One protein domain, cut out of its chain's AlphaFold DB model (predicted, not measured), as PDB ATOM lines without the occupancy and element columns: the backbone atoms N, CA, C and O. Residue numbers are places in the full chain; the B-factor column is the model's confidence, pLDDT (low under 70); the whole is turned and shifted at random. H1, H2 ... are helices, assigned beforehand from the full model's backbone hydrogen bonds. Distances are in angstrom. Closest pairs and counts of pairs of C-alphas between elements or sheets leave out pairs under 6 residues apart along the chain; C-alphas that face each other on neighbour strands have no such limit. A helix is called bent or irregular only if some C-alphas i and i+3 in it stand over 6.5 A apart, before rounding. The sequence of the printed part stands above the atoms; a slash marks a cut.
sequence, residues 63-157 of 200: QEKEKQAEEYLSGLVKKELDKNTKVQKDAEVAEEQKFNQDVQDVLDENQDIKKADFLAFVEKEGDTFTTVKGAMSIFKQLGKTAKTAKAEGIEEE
ATOM      1  N   GLN A  63     188.183 207.394  39.595       83.00
ATOM      2  CA  GLN A  63     186.964 207.949  40.192       83.00
ATOM      3  C   GLN A  63     185.688 207.269  39.670       83.00
ATOM      4  O   GLN A  63     184.734 207.084  40.420       83.00
ATOM      5  N   GLU A  64     185.652 206.846  38.401       83.81
ATOM      6  CA  GLU A  64     184.538 206.038  37.880       83.81
ATOM      7  C   GLU A  64     184.453 204.671  38.568       83.81
ATOM      8  O   GLU A  64     183.356 204.207  38.888       83.81
ATOM      9  N   LYS A  65     185.599 204.028  38.829       87.44
ATOM     10  CA  LYS A  65     185.649 202.760  39.572       87.44
ATOM     11  C   LYS A  65     185.234 202.936  41.025       87.44
ATOM     12  O   LYS A  65     184.518 202.085  41.545       87.44
ATOM     13  N   GLU A  66     185.673 204.015  41.663       86.94
ATOM     14  CA  GLU A  66     185.281 204.361  43.027       86.94
ATOM     15  C   GLU A  66     183.766 204.563  43.115       86.94
ATOM     16  O   GLU A  66     183.107 203.879  43.892       86.94
ATOM     17  N   LYS A  67     183.185 205.362  42.214       88.12
ATOM     18  CA  LYS A  67     181.734 205.565  42.145       88.12
ATOM     19  C   LYS A  67     180.962 204.261  41.904       88.12
ATOM     20  O   LYS A  67     179.950 204.015  42.552       88.12
ATOM     21  N   GLN A  68     181.434 203.396  41.003       89.00
ATOM     22  CA  GLN A  68     180.813 202.080  40.785       89.00
ATOM     23  C   GLN A  68     180.902 201.183  42.027       89.00
ATOM     24  O   GLN A  68     179.957 200.451  42.327       89.00
ATOM     25  N   ALA A  69     182.022 201.227  42.753       90.75
ATOM     26  CA  ALA A  69     182.187 200.485  43.995       90.75
ATOM     27  C   ALA A  69     181.255 201.018  45.094       90.75
ATOM     28  O   ALA A  69     180.619 200.221  45.782       90.75
ATOM     29  N   GLU A  70     181.115 202.338  45.222       91.12
ATOM     30  CA  GLU A  70     180.174 202.973  46.147       91.12
ATOM     31  C   GLU A  70     178.723 202.604  45.833       91.12
ATOM     32  O   GLU A  70     177.986 202.188  46.728       91.12
ATOM     33  N   GLU A  71     178.308 202.687  44.567       92.12
ATOM     34  CA  GLU A  71     176.963 202.293  44.138       92.12
ATOM     35  C   GLU A  71     176.698 200.807  44.420       92.12
ATOM     36  O   GLU A  71     175.625 200.444  44.911       92.12
ATOM     37  N   TYR A  72     177.685 199.943  44.174       92.94
ATOM     38  CA  TYR A  72     177.585 198.516  44.467       92.94
ATOM     39  C   TYR A  72     177.458 198.236  45.970       92.94
ATOM     40  O   TYR A  72     176.586 197.469  46.387       92.94
ATOM     41  N   LEU A  73     178.291 198.873  46.798       93.62
ATOM     42  CA  LEU A  73     178.249 198.731  48.253       93.62
ATOM     43  C   LEU A  73     176.941 199.280  48.829       93.62
ATOM     44  O   LEU A  73     176.303 198.607  49.635       93.62
ATOM     45  N   SER A  74     176.495 200.445  48.361       92.00
ATOM     46  CA  SER A  74     175.202 201.030  48.728       92.00
ATOM     47  C   SER A  74     174.043 200.097  48.357       92.00
ATOM     48  O   SER A  74     173.157 199.833  49.174       92.00
ATOM     49  N   GLY A  75     174.093 199.493  47.165       93.12
ATOM     50  CA  GLY A  75     173.125 198.489  46.727       93.12
ATOM     51  C   GLY A  75     173.111 197.235  47.608       93.12
ATOM     52  O   GLY A  75     172.035 196.725  47.932       93.12
ATOM     53  N   LEU A  76     174.281 196.752  48.037       93.31
ATOM     54  CA  LEU A  76     174.389 195.628  48.970       93.31
ATOM     55  C   LEU A  76     173.809 195.965  50.345       93.31
ATOM     56  O   LEU A  76     173.021 195.179  50.868       93.31
ATOM     57  N   VAL A  77     174.153 197.129  50.902       93.19
ATOM     58  CA  VAL A  77     173.636 197.586  52.201       93.19
ATOM     59  C   VAL A  77     172.118 197.706  52.153       93.19
ATOM     60  O   VAL A  77     171.436 197.170  53.023       93.19
ATOM     61  N   LYS A  78     171.575 198.329  51.103       94.25
ATOM     62  CA  LYS A  78     170.127 198.452  50.919       94.25
ATOM     63  C   LYS A  78     169.448 197.086  50.837       94.25
ATOM     64  O   LYS A  78     168.462 196.849  51.523       94.25
ATOM     65  N   LYS A  79     170.004 196.161  50.049       92.38
ATOM     66  CA  LYS A  79     169.463 194.802  49.917       92.38
ATOM     67  C   LYS A  79     169.471 194.047  51.245       92.38
ATOM     68  O   LYS A  79     168.545 193.287  51.513       92.38
ATOM     69  N   GLU A  80     170.514 194.210  52.052       92.62
ATOM     70  CA  GLU A  80     170.600 193.547  53.352       92.62
ATOM     71  C   GLU A  80     169.637 194.168  54.368       92.62
ATOM     72  O   GLU A  80     168.978 193.439  55.109       92.62
ATOM     73  N   LEU A  81     169.467 195.493  54.331       92.88
ATOM     74  CA  LEU A  81     168.464 196.193  55.127       92.88
ATOM     75  C   LEU A  81     167.048 195.724  54.768       92.88
ATOM     76  O   LEU A  81     166.299 195.335  55.658       92.88
ATOM     77  N   ASP A  82     166.719 195.660  53.476       93.38
ATOM     78  CA  ASP A  82     165.409 195.207  52.993       93.38
ATOM     79  C   ASP A  82     165.105 193.770  53.445       93.38
ATOM     80  O   ASP A  82     163.987 193.465  53.871       93.38
ATOM     81  N   LYS A  83     166.101 192.872  53.398       92.06
ATOM     82  CA  LYS A  83     165.953 191.510  53.932       92.06
ATOM     83  C   LYS A  83     165.707 191.520  55.434       92.06
ATOM     84  O   LYS A  83     164.820 190.807  55.886       92.06
ATOM     85  N   ASN A  84     166.479 192.292  56.195       89.75
ATOM     86  CA  ASN A  84     166.346 192.330  57.646       89.75
ATOM     87  C   ASN A  84     164.975 192.883  58.061       89.75
ATOM     88  O   ASN A  84     164.287 192.282  58.879       89.75
ATOM     89  N   THR A  85     164.523 193.961  57.417       91.19
ATOM     90  CA  THR A  85     163.175 194.506  57.618       91.19
ATOM     91  C   THR A  85     162.101 193.485  57.262       91.19
ATOM     92  O   THR A  85     161.107 193.371  57.975       91.19
ATOM     93  N   LYS A  86     162.284 192.716  56.183       93.00
ATOM     94  CA  LYS A  86     161.348 191.646  55.834       93.00
ATOM     95  C   LYS A  86     161.305 190.556  56.908       93.00
ATOM     96  O   LYS A  86     160.220 190.177  57.317       93.00
ATOM     97  N   VAL A  87     162.459 190.096  57.390       91.62
ATOM     98  CA  VAL A  87     162.539 189.083  58.456       91.62
ATOM     99  C   VAL A  87     161.861 189.571  59.736       91.62
ATOM    100  O   VAL A  87     161.124 188.811  60.351       91.62
ATOM    101  N   GLN A  88     162.062 190.834  60.115       91.44
ATOM    102  CA  GLN A  88     161.401 191.428  61.280       91.44
ATOM    103  C   GLN A  88     159.881 191.466  61.118       91.44
ATOM    104  O   GLN A  88     159.170 191.040  62.020       91.44
ATOM    105  N   LYS A  89     159.382 191.899  59.956       92.44
ATOM    106  CA  LYS A  89     157.941 191.901  59.673       92.44
ATOM    107  C   LYS A  89     157.350 190.496  59.668       92.44
ATOM    108  O   LYS A  89     156.280 190.285  60.222       92.44
ATOM    109  N   ASP A  90     158.040 189.536  59.058       91.75
ATOM    110  CA  ASP A  90     157.588 188.145  59.028       91.75
ATOM    111  C   ASP A  90     157.547 187.553  60.454       91.75
ATOM    112  O   ASP A  90     156.632 186.797  60.780       91.75
ATOM    113  N   ALA A  91     158.497 187.929  61.321       91.81
ATOM    114  CA  ALA A  91     158.502 187.546  62.732       91.81
ATOM    115  C   ALA A  91     157.352 188.196  63.519       91.81
ATOM    116  O   ALA A  91     156.650 187.493  64.238       91.81
ATOM    117  N   GLU A  92     157.112 189.495  63.334       92.56
ATOM    118  CA  GLU A  92     156.008 190.227  63.971       92.56
ATOM    119  C   GLU A  92     154.646 189.633  63.584       92.56
ATOM    120  O   GLU A  92     153.820 189.354  64.449       92.56
ATOM    121  N   VAL A  93     154.441 189.325  62.300       93.56
ATOM    122  CA  VAL A  93     153.218 188.663  61.819       93.56
ATOM    123  C   VAL A  93     153.057 187.273  62.440       93.56
ATOM    124  O   VAL A  93     151.945 186.881  62.798       93.56
ATOM    125  N   ALA A  94     154.142 186.508  62.576       93.25
ATOM    126  CA  ALA A  94     154.090 185.195  63.212       93.25
ATOM    127  C   ALA A  94     153.755 185.294  64.712       93.25
ATOM    128  O   ALA A  94     152.977 184.482  65.222       93.25
ATOM    129  N   GLU A  95     154.306 186.285  65.415       90.56
ATOM    130  CA  GLU A  95     153.992 186.554  66.819       90.56
ATOM    131  C   GLU A  95     152.542 187.007  67.001       90.56
ATOM    132  O   GLU A  95     151.850 186.483  67.873       90.56
ATOM    133  N   GLU A  96     152.041 187.889  66.136       90.50
ATOM    134  CA  GLU A  96     150.647 188.340  66.154       90.50
ATOM    135  C   GLU A  96     149.675 187.176  65.904       90.50
ATOM    136  O   GLU A  96     148.668 187.028  66.602       90.50
ATOM    137  N   GLN A  97     149.973 186.309  64.932       93.25
ATOM    138  CA  GLN A  97     149.165 185.117  64.664       93.25
ATOM    139  C   GLN A  97     149.135 184.176  65.866       93.25
ATOM    140  O   GLN A  97     148.064 183.701  66.247       93.25
ATOM    141  N   LYS A  98     150.294 183.943  66.488       92.75
ATOM    142  CA  LYS A  98     150.395 183.107  67.681       92.75
ATOM    143  C   LYS A  98     149.627 183.709  68.855       92.75
ATOM    144  O   LYS A  98     148.875 182.999  69.508       92.75
ATOM    145  N   PHE A  99     149.758 185.012  69.090       91.62
ATOM    146  CA  PHE A  99     149.009 185.706  70.133       91.62
ATOM    147  C   PHE A  99     147.497 185.593  69.911       91.62
ATOM    148  O   PHE A  99     146.757 185.254  70.832       91.62
ATOM    149  N   ASN A 100     147.029 185.822  68.682       91.12
ATOM    150  CA  ASN A 100     145.614 185.691  68.343       91.12
ATOM    151  C   ASN A 100     145.094 184.267  68.561       91.12
ATOM    152  O   ASN A 100     143.977 184.100  69.055       91.12
ATOM    153  N   GLN A 101     145.900 183.261  68.221       94.25
ATOM    154  CA  GLN A 101     145.580 181.864  68.483       94.25
ATOM    155  C   GLN A 101     145.512 181.583  69.988       94.25
ATOM    156  O   GLN A 101     144.500 181.071  70.454       94.25
ATOM    157  N   ASP A 102     146.514 182.005  70.762       92.00
ATOM    158  CA  ASP A 102     146.542 181.827  72.217       92.00
ATOM    159  C   ASP A 102     145.339 182.513  72.897       92.00
ATOM    160  O   ASP A 102     144.744 181.974  73.831       92.00
ATOM    161  N   VAL A 103     144.938 183.700  72.424       91.88
ATOM    162  CA  VAL A 103     143.724 184.396  72.886       91.88
ATOM    163  C   VAL A 103     142.473 183.600  72.549       91.88
ATOM    164  O   VAL A 103     141.586 183.485  73.395       91.88
ATOM    165  N   GLN A 104     142.379 183.064  71.334       91.94
ATOM    166  CA  GLN A 104     141.228 182.273  70.923       91.94
ATOM    167  C   GLN A 104     141.116 180.980  71.734       91.94
ATOM    168  O   GLN A 104     140.056 180.735  72.299       91.94
ATOM    169  N   ASP A 105     142.203 180.222  71.875       92.56
ATOM    170  CA  ASP A 105     142.240 178.969  72.635       92.56
ATOM    171  C   ASP A 105     141.778 179.191  74.082       92.56
ATOM    172  O   ASP A 105     140.962 178.450  74.635       92.56
ATOM    173  N   VAL A 106     142.250 180.275  74.700       91.00
ATOM    174  CA  VAL A 106     141.879 180.621  76.070       91.00
ATOM    175  C   VAL A 106     140.424 181.101  76.164       91.00
ATOM    176  O   VAL A 106     139.761 180.821  77.162       91.00
ATOM    177  N   LEU A 107     139.888 181.800  75.164       90.38
ATOM    178  CA  LEU A 107     138.472 182.191  75.142       90.38
ATOM    179  C   LEU A 107     137.541 181.006  74.857       90.38
ATOM    180  O   LEU A 107     136.450 180.954  75.420       90.38
ATOM    181  N   ASP A 108     137.978 180.029  74.065       90.75
ATOM    182  CA  ASP A 108     137.228 178.799  73.803       90.75
ATOM    183  C   ASP A 108     137.078 177.959  75.083       90.75
ATOM    184  O   ASP A 108     136.003 177.410  75.345       90.75
ATOM    185  N   GLU A 109     138.108 177.933  75.939       90.06
ATOM    186  CA  GLU A 109     138.037 177.363  77.294       90.06
ATOM    187  C   GLU A 109     137.141 178.181  78.253       90.06
ATOM    188  O   GLU A 109     136.705 177.667  79.287       90.06
ATOM    189  N   ASN A 110     136.870 179.455  77.951       86.12
ATOM    190  CA  ASN A 110     136.208 180.415  78.842       86.12
ATOM    191  C   ASN A 110     135.098 181.205  78.122       86.12
ATOM    192  O   ASN A 110     135.130 182.435  78.049       86.12
ATOM    193  N   GLN A 111     134.092 180.490  77.606       85.88
ATOM    194  CA  GLN A 111     133.014 181.057  76.777       85.88
ATOM    195  C   GLN A 111     132.119 182.091  77.484       85.88
ATOM    196  O   GLN A 111     131.350 182.801  76.837       85.88
ATOM    197  N   ASP A 112     132.191 182.187  78.813       85.31
ATOM    198  CA  ASP A 112     131.480 183.179  79.620       85.31
ATOM    199  C   ASP A 112     132.089 184.591  79.526       85.31
ATOM    200  O   ASP A 112     131.487 185.563  79.991       85.31
ATOM    201  N   ILE A 113     133.269 184.715  78.915       86.44
ATOM    202  CA  ILE A 113     134.044 185.950  78.843       86.44
ATOM    203  C   ILE A 113     133.930 186.570  77.452       86.44
ATOM    204  O   ILE A 113     134.153 185.928  76.428       86.44
ATOM    205  N   LYS A 114     133.619 187.868  77.405       89.44
ATOM    206  CA  LYS A 114     133.600 188.616  76.147       89.44
ATOM    207  C   LYS A 114     135.029 188.896  75.691       89.44
ATOM    208  O   LYS A 114     135.803 189.514  76.419       89.44
ATOM    209  N   LYS A 115     135.338 188.535  74.440       89.19
ATOM    210  CA  LYS A 115     136.638 188.804  73.800       89.19
ATOM    211  C   LYS A 115     137.068 190.269  73.927       89.19
ATOM    212  O   LYS A 115     138.218 190.529  74.249       89.19
ATOM    213  N   ALA A 116     136.148 191.207  73.695       89.31
ATOM    214  CA  ALA A 116     136.441 192.639  73.760       89.31
ATOM    215  C   ALA A 116     136.905 193.082  75.160       89.31
ATOM    216  O   ALA A 116     137.900 193.789  75.272       89.31
ATOM    217  N   ASP A 117     136.235 192.609  76.213       88.25
ATOM    218  CA  ASP A 117     136.568 192.961  77.598       88.25
ATOM    219  C   ASP A 117     137.926 192.368  78.008       88.25
ATOM    220  O   ASP A 117     138.716 193.018  78.690       88.25
ATOM    221  N   PHE A 118     138.214 191.142  77.559       90.56
ATOM    222  CA  PHE A 118     139.499 190.493  77.811       90.56
ATOM    223  C   PHE A 118     140.650 191.163  77.049       90.56
ATOM    224  O   PHE A 118     141.705 191.397  77.630       90.56
ATOM    225  N   LEU A 119     140.451 191.528  75.779       90.94
ATOM    226  CA  LEU A 119     141.460 192.252  75.003       90.94
ATOM    227  C   LEU A 119     141.755 193.630  75.597       90.94
ATOM    228  O   LEU A 119     142.920 193.970  75.744       90.94
ATOM    229  N   ALA A 120     140.731 194.377  76.021       90.81
ATOM    230  CA  ALA A 120     140.924 195.664  76.691       90.81
ATOM    231  C   ALA A 120     141.708 195.523  78.009       90.81
ATOM    232  O   ALA A 120     142.503 196.389  78.369       90.81
ATOM    233  N   PHE A 121     141.507 194.419  78.733       91.38
ATOM    234  CA  PHE A 121     142.303 194.107  79.917       91.38
ATOM    235  C   PHE A 121     143.764 193.803  79.568       91.38
ATOM    236  O   PHE A 121     144.659 194.337  80.218       91.38
ATOM    237  N   VAL A 122     144.013 192.981  78.546       91.06
ATOM    238  CA  VAL A 122     145.376 192.655  78.098       91.06
ATOM    239  C   VAL A 122     146.082 193.884  77.525       91.06
ATOM    240  O   VAL A 122     147.269 194.039  77.742       91.06
ATOM    241  N   GLU A 123     145.386 194.795  76.856       89.69
ATOM    242  CA  GLU A 123     145.982 196.048  76.376       89.69
ATOM    243  C   GLU A 123     146.385 196.968  77.536       89.69
ATOM    244  O   GLU A 123     147.434 197.606  77.501       89.69
ATOM    245  N   LYS A 124     145.572 197.010  78.597       88.06
ATOM    246  CA  LYS A 124     145.821 197.870  79.757       88.06
ATOM    247  C   LYS A 124     146.893 197.324  80.703       88.06
ATOM    248  O   LYS A 124     147.667 198.095  81.256       88.06
ATOM    249  N   GLU A 125     146.894 196.016  80.932       86.38
ATOM    250  CA  GLU A 125     147.726 195.357  81.948       86.38
ATOM    251  C   GLU A 125     148.751 194.389  81.321       86.38
ATOM    252  O   GLU A 125     149.425 193.651  82.037       86.38
ATOM    253  N   GLY A 126     148.880 194.364  79.993       81.00
ATOM    254  CA  GLY A 126     149.636 193.360  79.232       81.00
ATOM    255  C   GLY A 126     151.096 193.224  79.625       81.00
ATOM    256  O   GLY A 126     151.592 192.105  79.721       81.00
ATOM    257  N   ASP A 127     151.745 194.338  79.968       86.31
ATOM    258  CA  ASP A 127     153.143 194.368  80.416       86.31
ATOM    259  C   ASP A 127     153.377 193.586  81.718       86.31
ATOM    260  O   ASP A 127     154.504 193.208  82.041       86.31
ATOM    261  N   THR A 128     152.317 193.326  82.486       85.62
ATOM    262  CA  THR A 128     152.406 192.601  83.756       85.62
ATOM    263  C   THR A 128     152.346 191.081  83.585       85.62
ATOM    264  O   THR A 128     152.623 190.346  84.539       85.62
ATOM    265  N   PHE A 129     152.030 190.578  82.385       83.69
ATOM    266  CA  PHE A 129     151.859 189.148  82.130       83.69
ATOM    267  C   PHE A 129     152.771 188.653  81.010       83.69
ATOM    268  O   PHE A 129     152.897 189.253  79.953       83.69
ATOM    269  N   THR A 130     153.348 187.470  81.205       84.62
ATOM    270  CA  THR A 130     154.195 186.816  80.194       84.62
ATOM    271  C   THR A 130     153.415 185.899  79.251       84.62
ATOM    272  O   THR A 130     153.960 185.434  78.255       84.62
ATOM    273  N   THR A 131     152.156 185.580  79.574       89.81
ATOM    274  CA  THR A 131     151.316 184.654  78.799       89.81
ATOM    275  C   THR A 131     149.845 185.066  78.831       89.81
ATOM    276  O   THR A 131     149.335 185.512  79.863       89.81
ATOM    277  N   VAL A 132     149.130 184.818  77.729       90.25
ATOM    278  CA  VAL A 132     147.686 185.086  77.596       90.25
ATOM    279  C   VAL A 132     146.862 184.303  78.626       90.25
ATOM    280  O   VAL A 132     145.929 184.828  79.232       90.25
ATOM    281  N   LYS A 133     147.251 183.055  78.903       88.81
ATOM    282  CA  LYS A 133     146.615 182.223  79.933       88.81
ATOM    283  C   LYS A 133     146.775 182.808  81.340       88.81
ATOM    284  O   LYS A 133     145.839 182.752  82.140       88.81
ATOM    285  N   GLY A 134     147.939 183.389  81.638       88.12
ATOM    286  CA  GLY A 134     148.185 184.114  82.885       88.12
ATOM    287  C   GLY A 134     147.262 185.325  83.023       88.12
ATOM    288  O   GLY A 134     146.582 185.458  84.042       88.12
ATOM    289  N   ALA A 135     147.159 186.129  81.961       90.75
ATOM    290  CA  ALA A 135     146.243 187.265  81.908       90.75
ATOM    291  C   ALA A 135     144.783 186.831  82.136       90.75
ATOM    292  O   ALA A 135     144.076 187.426  82.947       90.75
ATOM    293  N   MET A 136     144.338 185.737  81.508       91.12
ATOM    294  CA  MET A 136     142.972 185.227  81.684       91.12
ATOM    295  C   MET A 136     142.679 184.779  83.117       91.12
ATOM    296  O   MET A 136     141.595 185.035  83.643       91.12
ATOM    297  N   SER A 137     143.638 184.132  83.781       89.06
ATOM    298  CA  SER A 137     143.479 183.729  85.183       89.06
ATOM    299  C   SER A 137     143.190 184.934  86.082       89.06
ATOM    300  O   SER A 137     142.255 184.911  86.888       89.06
ATOM    301  N   ILE A 138     143.945 186.017  85.894       88.38
ATOM    302  CA  ILE A 138     143.822 187.246  86.684       88.38
ATOM    303  C   ILE A 138     142.534 187.987  86.331       88.38
ATOM    304  O   ILE A 138     141.795 188.396  87.226       88.38
ATOM    305  N   PHE A 139     142.194 188.060  85.045       88.69
ATOM    306  CA  PHE A 139     140.925 188.613  84.582       88.69
ATOM    307  C   PHE A 139     139.723 187.916  85.244       88.69
ATOM    308  O   PHE A 139     138.809 188.566  85.758       88.69
ATOM    309  N   LYS A 140     139.747 186.578  85.335       87.56
ATOM    310  CA  LYS A 140     138.711 185.809  86.044       87.56
ATOM    311  C   LYS A 140     138.709 186.068  87.546       87.56
ATOM    312  O   LYS A 140     137.633 186.098  88.144       87.56
ATOM    313  N   GLN A 141     139.873 186.225  88.172       85.81
ATOM    314  CA  GLN A 141     139.962 186.548  89.598       85.81
ATOM    315  C   GLN A 141     139.353 187.921  89.898       85.81
ATOM    316  O   GLN A 141     138.518 188.013  90.794       85.81
ATOM    317  N   LEU A 142     139.670 188.941  89.096       83.56
ATOM    318  CA  LEU A 142     139.079 190.282  89.182       83.56
ATOM    319  C   LEU A 142     137.561 190.257  88.976       83.56
ATOM    320  O   LEU A 142     136.809 190.871  89.730       83.56
ATOM    321  N   GLY A 143     137.083 189.501  87.985       79.44
ATOM    322  CA  GLY A 143     135.649 189.336  87.751       79.44
ATOM    323  C   GLY A 143     134.927 188.644  88.913       79.44
ATOM    324  O   GLY A 143     133.780 188.978  89.208       79.44
ATOM    325  N   LYS A 144     135.582 187.696  89.595       74.31
ATOM    326  CA  LYS A 144     135.034 187.035  90.789       74.31
ATOM    327  C   LYS A 144     135.018 187.971  91.992       74.31
ATOM    328  O   LYS A 144     133.974 188.072  92.624       74.31
ATOM    329  N   THR A 145     136.108 188.686  92.269       66.12
ATOM    330  CA  THR A 145     136.185 189.612  93.412       66.12
ATOM    331  C   THR A 145     135.230 190.795  93.264       66.12
ATOM    332  O   THR A 145     134.572 191.187  94.224       66.12
ATOM    333  N   ALA A 146     135.062 191.325  92.050       65.38
ATOM    334  CA  ALA A 146     134.081 192.370  91.779       65.38
ATOM    335  C   ALA A 146     132.634 191.875  91.953       65.38
ATOM    336  O   ALA A 146     131.769 192.629  92.399       65.38
ATOM    337  N   LYS A 147     132.352 190.611  91.610       65.38
ATOM    338  CA  LYS A 147     131.033 189.998  91.831       65.38
ATOM    339  C   LYS A 147     130.768 189.730  93.312       65.38
ATOM    340  O   LYS A 147     129.653 189.988  93.751       65.38
ATOM    341  N   THR A 148     131.757 189.266  94.077       60.75
ATOM    342  CA  THR A 148     131.599 189.035  95.523       60.75
ATOM    343  C   THR A 148     131.441 190.343  96.287       60.75
ATOM    344  O   THR A 148     130.515 190.449  97.074       60.75
ATOM    345  N   ALA A 149     132.230 191.376  95.978       53.72
ATOM    346  CA  ALA A 149     132.088 192.689  96.613       53.72
ATOM    347  C   ALA A 149     130.726 193.347  96.316       53.72
ATOM    348  O   ALA A 149     130.142 193.998  97.177       53.72
ATOM    349  N   LYS A 150     130.181 193.154  95.106       63.03
ATOM    350  CA  LYS A 150     128.817 193.605  94.778       63.03
ATOM    351  C   LYS A 150     127.744 192.799  95.504       63.03
ATOM    352  O   LYS A 150     126.753 193.381  95.921       63.03
ATOM    353  N   ALA A 151     127.920 191.487  95.634       62.22
ATOM    354  CA  ALA A 151     126.980 190.644  96.365       62.22
ATOM    355  C   ALA A 151     126.967 190.988  97.862       62.22
ATOM    356  O   ALA A 151     125.889 191.156  98.417       62.22
ATOM    357  N   GLU A 152     128.136 191.188  98.475       61.12
ATOM    358  CA  GLU A 152     128.262 191.617  99.874       61.12
ATOM    359  C   GLU A 152     127.692 193.021 100.096       61.12
ATOM    360  O   GLU A 152     126.967 193.227 101.058       61.12
ATOM    361  N   GLY A 153     127.925 193.970  99.181       59.00
ATOM    362  CA  GLY A 153     127.325 195.305  99.281       59.00
ATOM    363  C   GLY A 153     125.795 195.290  99.188       59.00
ATOM    364  O   GLY A 153     125.130 196.027  99.910       59.00
ATOM    365  N   ILE A 154     125.224 194.420  98.347       62.09
ATOM    366  CA  ILE A 154     123.766 194.253  98.242       62.09
ATOM    367  C   ILE A 154     123.211 193.527  99.473       62.09
ATOM    368  O   ILE A 154     122.158 193.911  99.969       62.09
ATOM    369  N   GLU A 155     123.898 192.505  99.986       65.44
ATOM    370  CA  GLU A 155     123.493 191.815 101.215       65.44
ATOM    371  C   GLU A 155     123.586 192.747 102.427       65.44
ATOM    372  O   GLU A 155     122.683 192.748 103.248       65.44
ATOM    373  N   GLU A 156     124.599 193.607 102.516       60.91
ATOM    374  CA  GLU A 156     124.722 194.605 103.581       60.91
ATOM    375  C   GLU A 156     123.667 195.720 103.455       60.91
ATOM    376  O   GLU A 156     123.161 196.208 104.464       60.91
ATOM    377  N   GLU A 157     123.276 196.108 102.239       59.19
ATOM    378  CA  GLU A 157     122.147 197.020 102.017       59.19
ATOM    379  C   GLU A 157     120.788 196.378 102.324       59.19
ATOM    380  O   GLU A 157     119.914 197.058 102.855       59.19
TER     381      GLU A 157
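AT A GLANCE: This is residues 63 to 157 of the 200 residues of an uncharacterized protein of marine sediment metagenome (UniProt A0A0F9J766). A long rod is made by two helices: H1, most of which sticks out as a free arm, residues 63 to 98, and H3, which carries the length on past the far end of H1. The short helix H2 packs on the first part of H3 near that junction, and residues 144 to 157 of H3 stick out the other way. The printed part has 95 residues with three named helices, H1, H2, H3, and no named strand; it is all helix and extended, with a radius of gyration of the C-alphas of 24.9 A and spans of 90 by 24 by 18 A.

IN THESE COORDINATES: H1, residues 63 to 108, begins at C-alpha 63 (186.964, 207.949, 40.192) and is 66.7 A long. H2, residues 115 to 128, is irregular: C-alphas 124 and 127 are 8.1 A apart. H3, residues 132 to 157, is 37.3 A long and ends at C-alpha 157 (122.147, 197.020, 102.017).

HOW THE PARTS SIT: H1 touches H3 with residues 99 to 106 alone, the closest C-alphas being those of Val 103 and Val 132, 6.2 A apart. They run the same way at a steep tilt of 42 degrees. H2 touches residues 132 to 139 of H3, closest at the C-alphas of Val 122 and Ala 135, 6.7 A; their lines are only just about perpendicular, at 71 degrees. H1 and H2 are close but not clearly touching. Every O i to N i+4 pair is within hydrogen-bond range in H1 and H3, and 8 of 10 in H2.

THE WHOLE: The C-alphas of Gln 63 and Glu 157, the two farthest apart, are 90.2 A apart. The printed part has no cut; the link H1 to H2 is short and H2 to H3 tight. Residues 145 to 157 have pLDDT under 70.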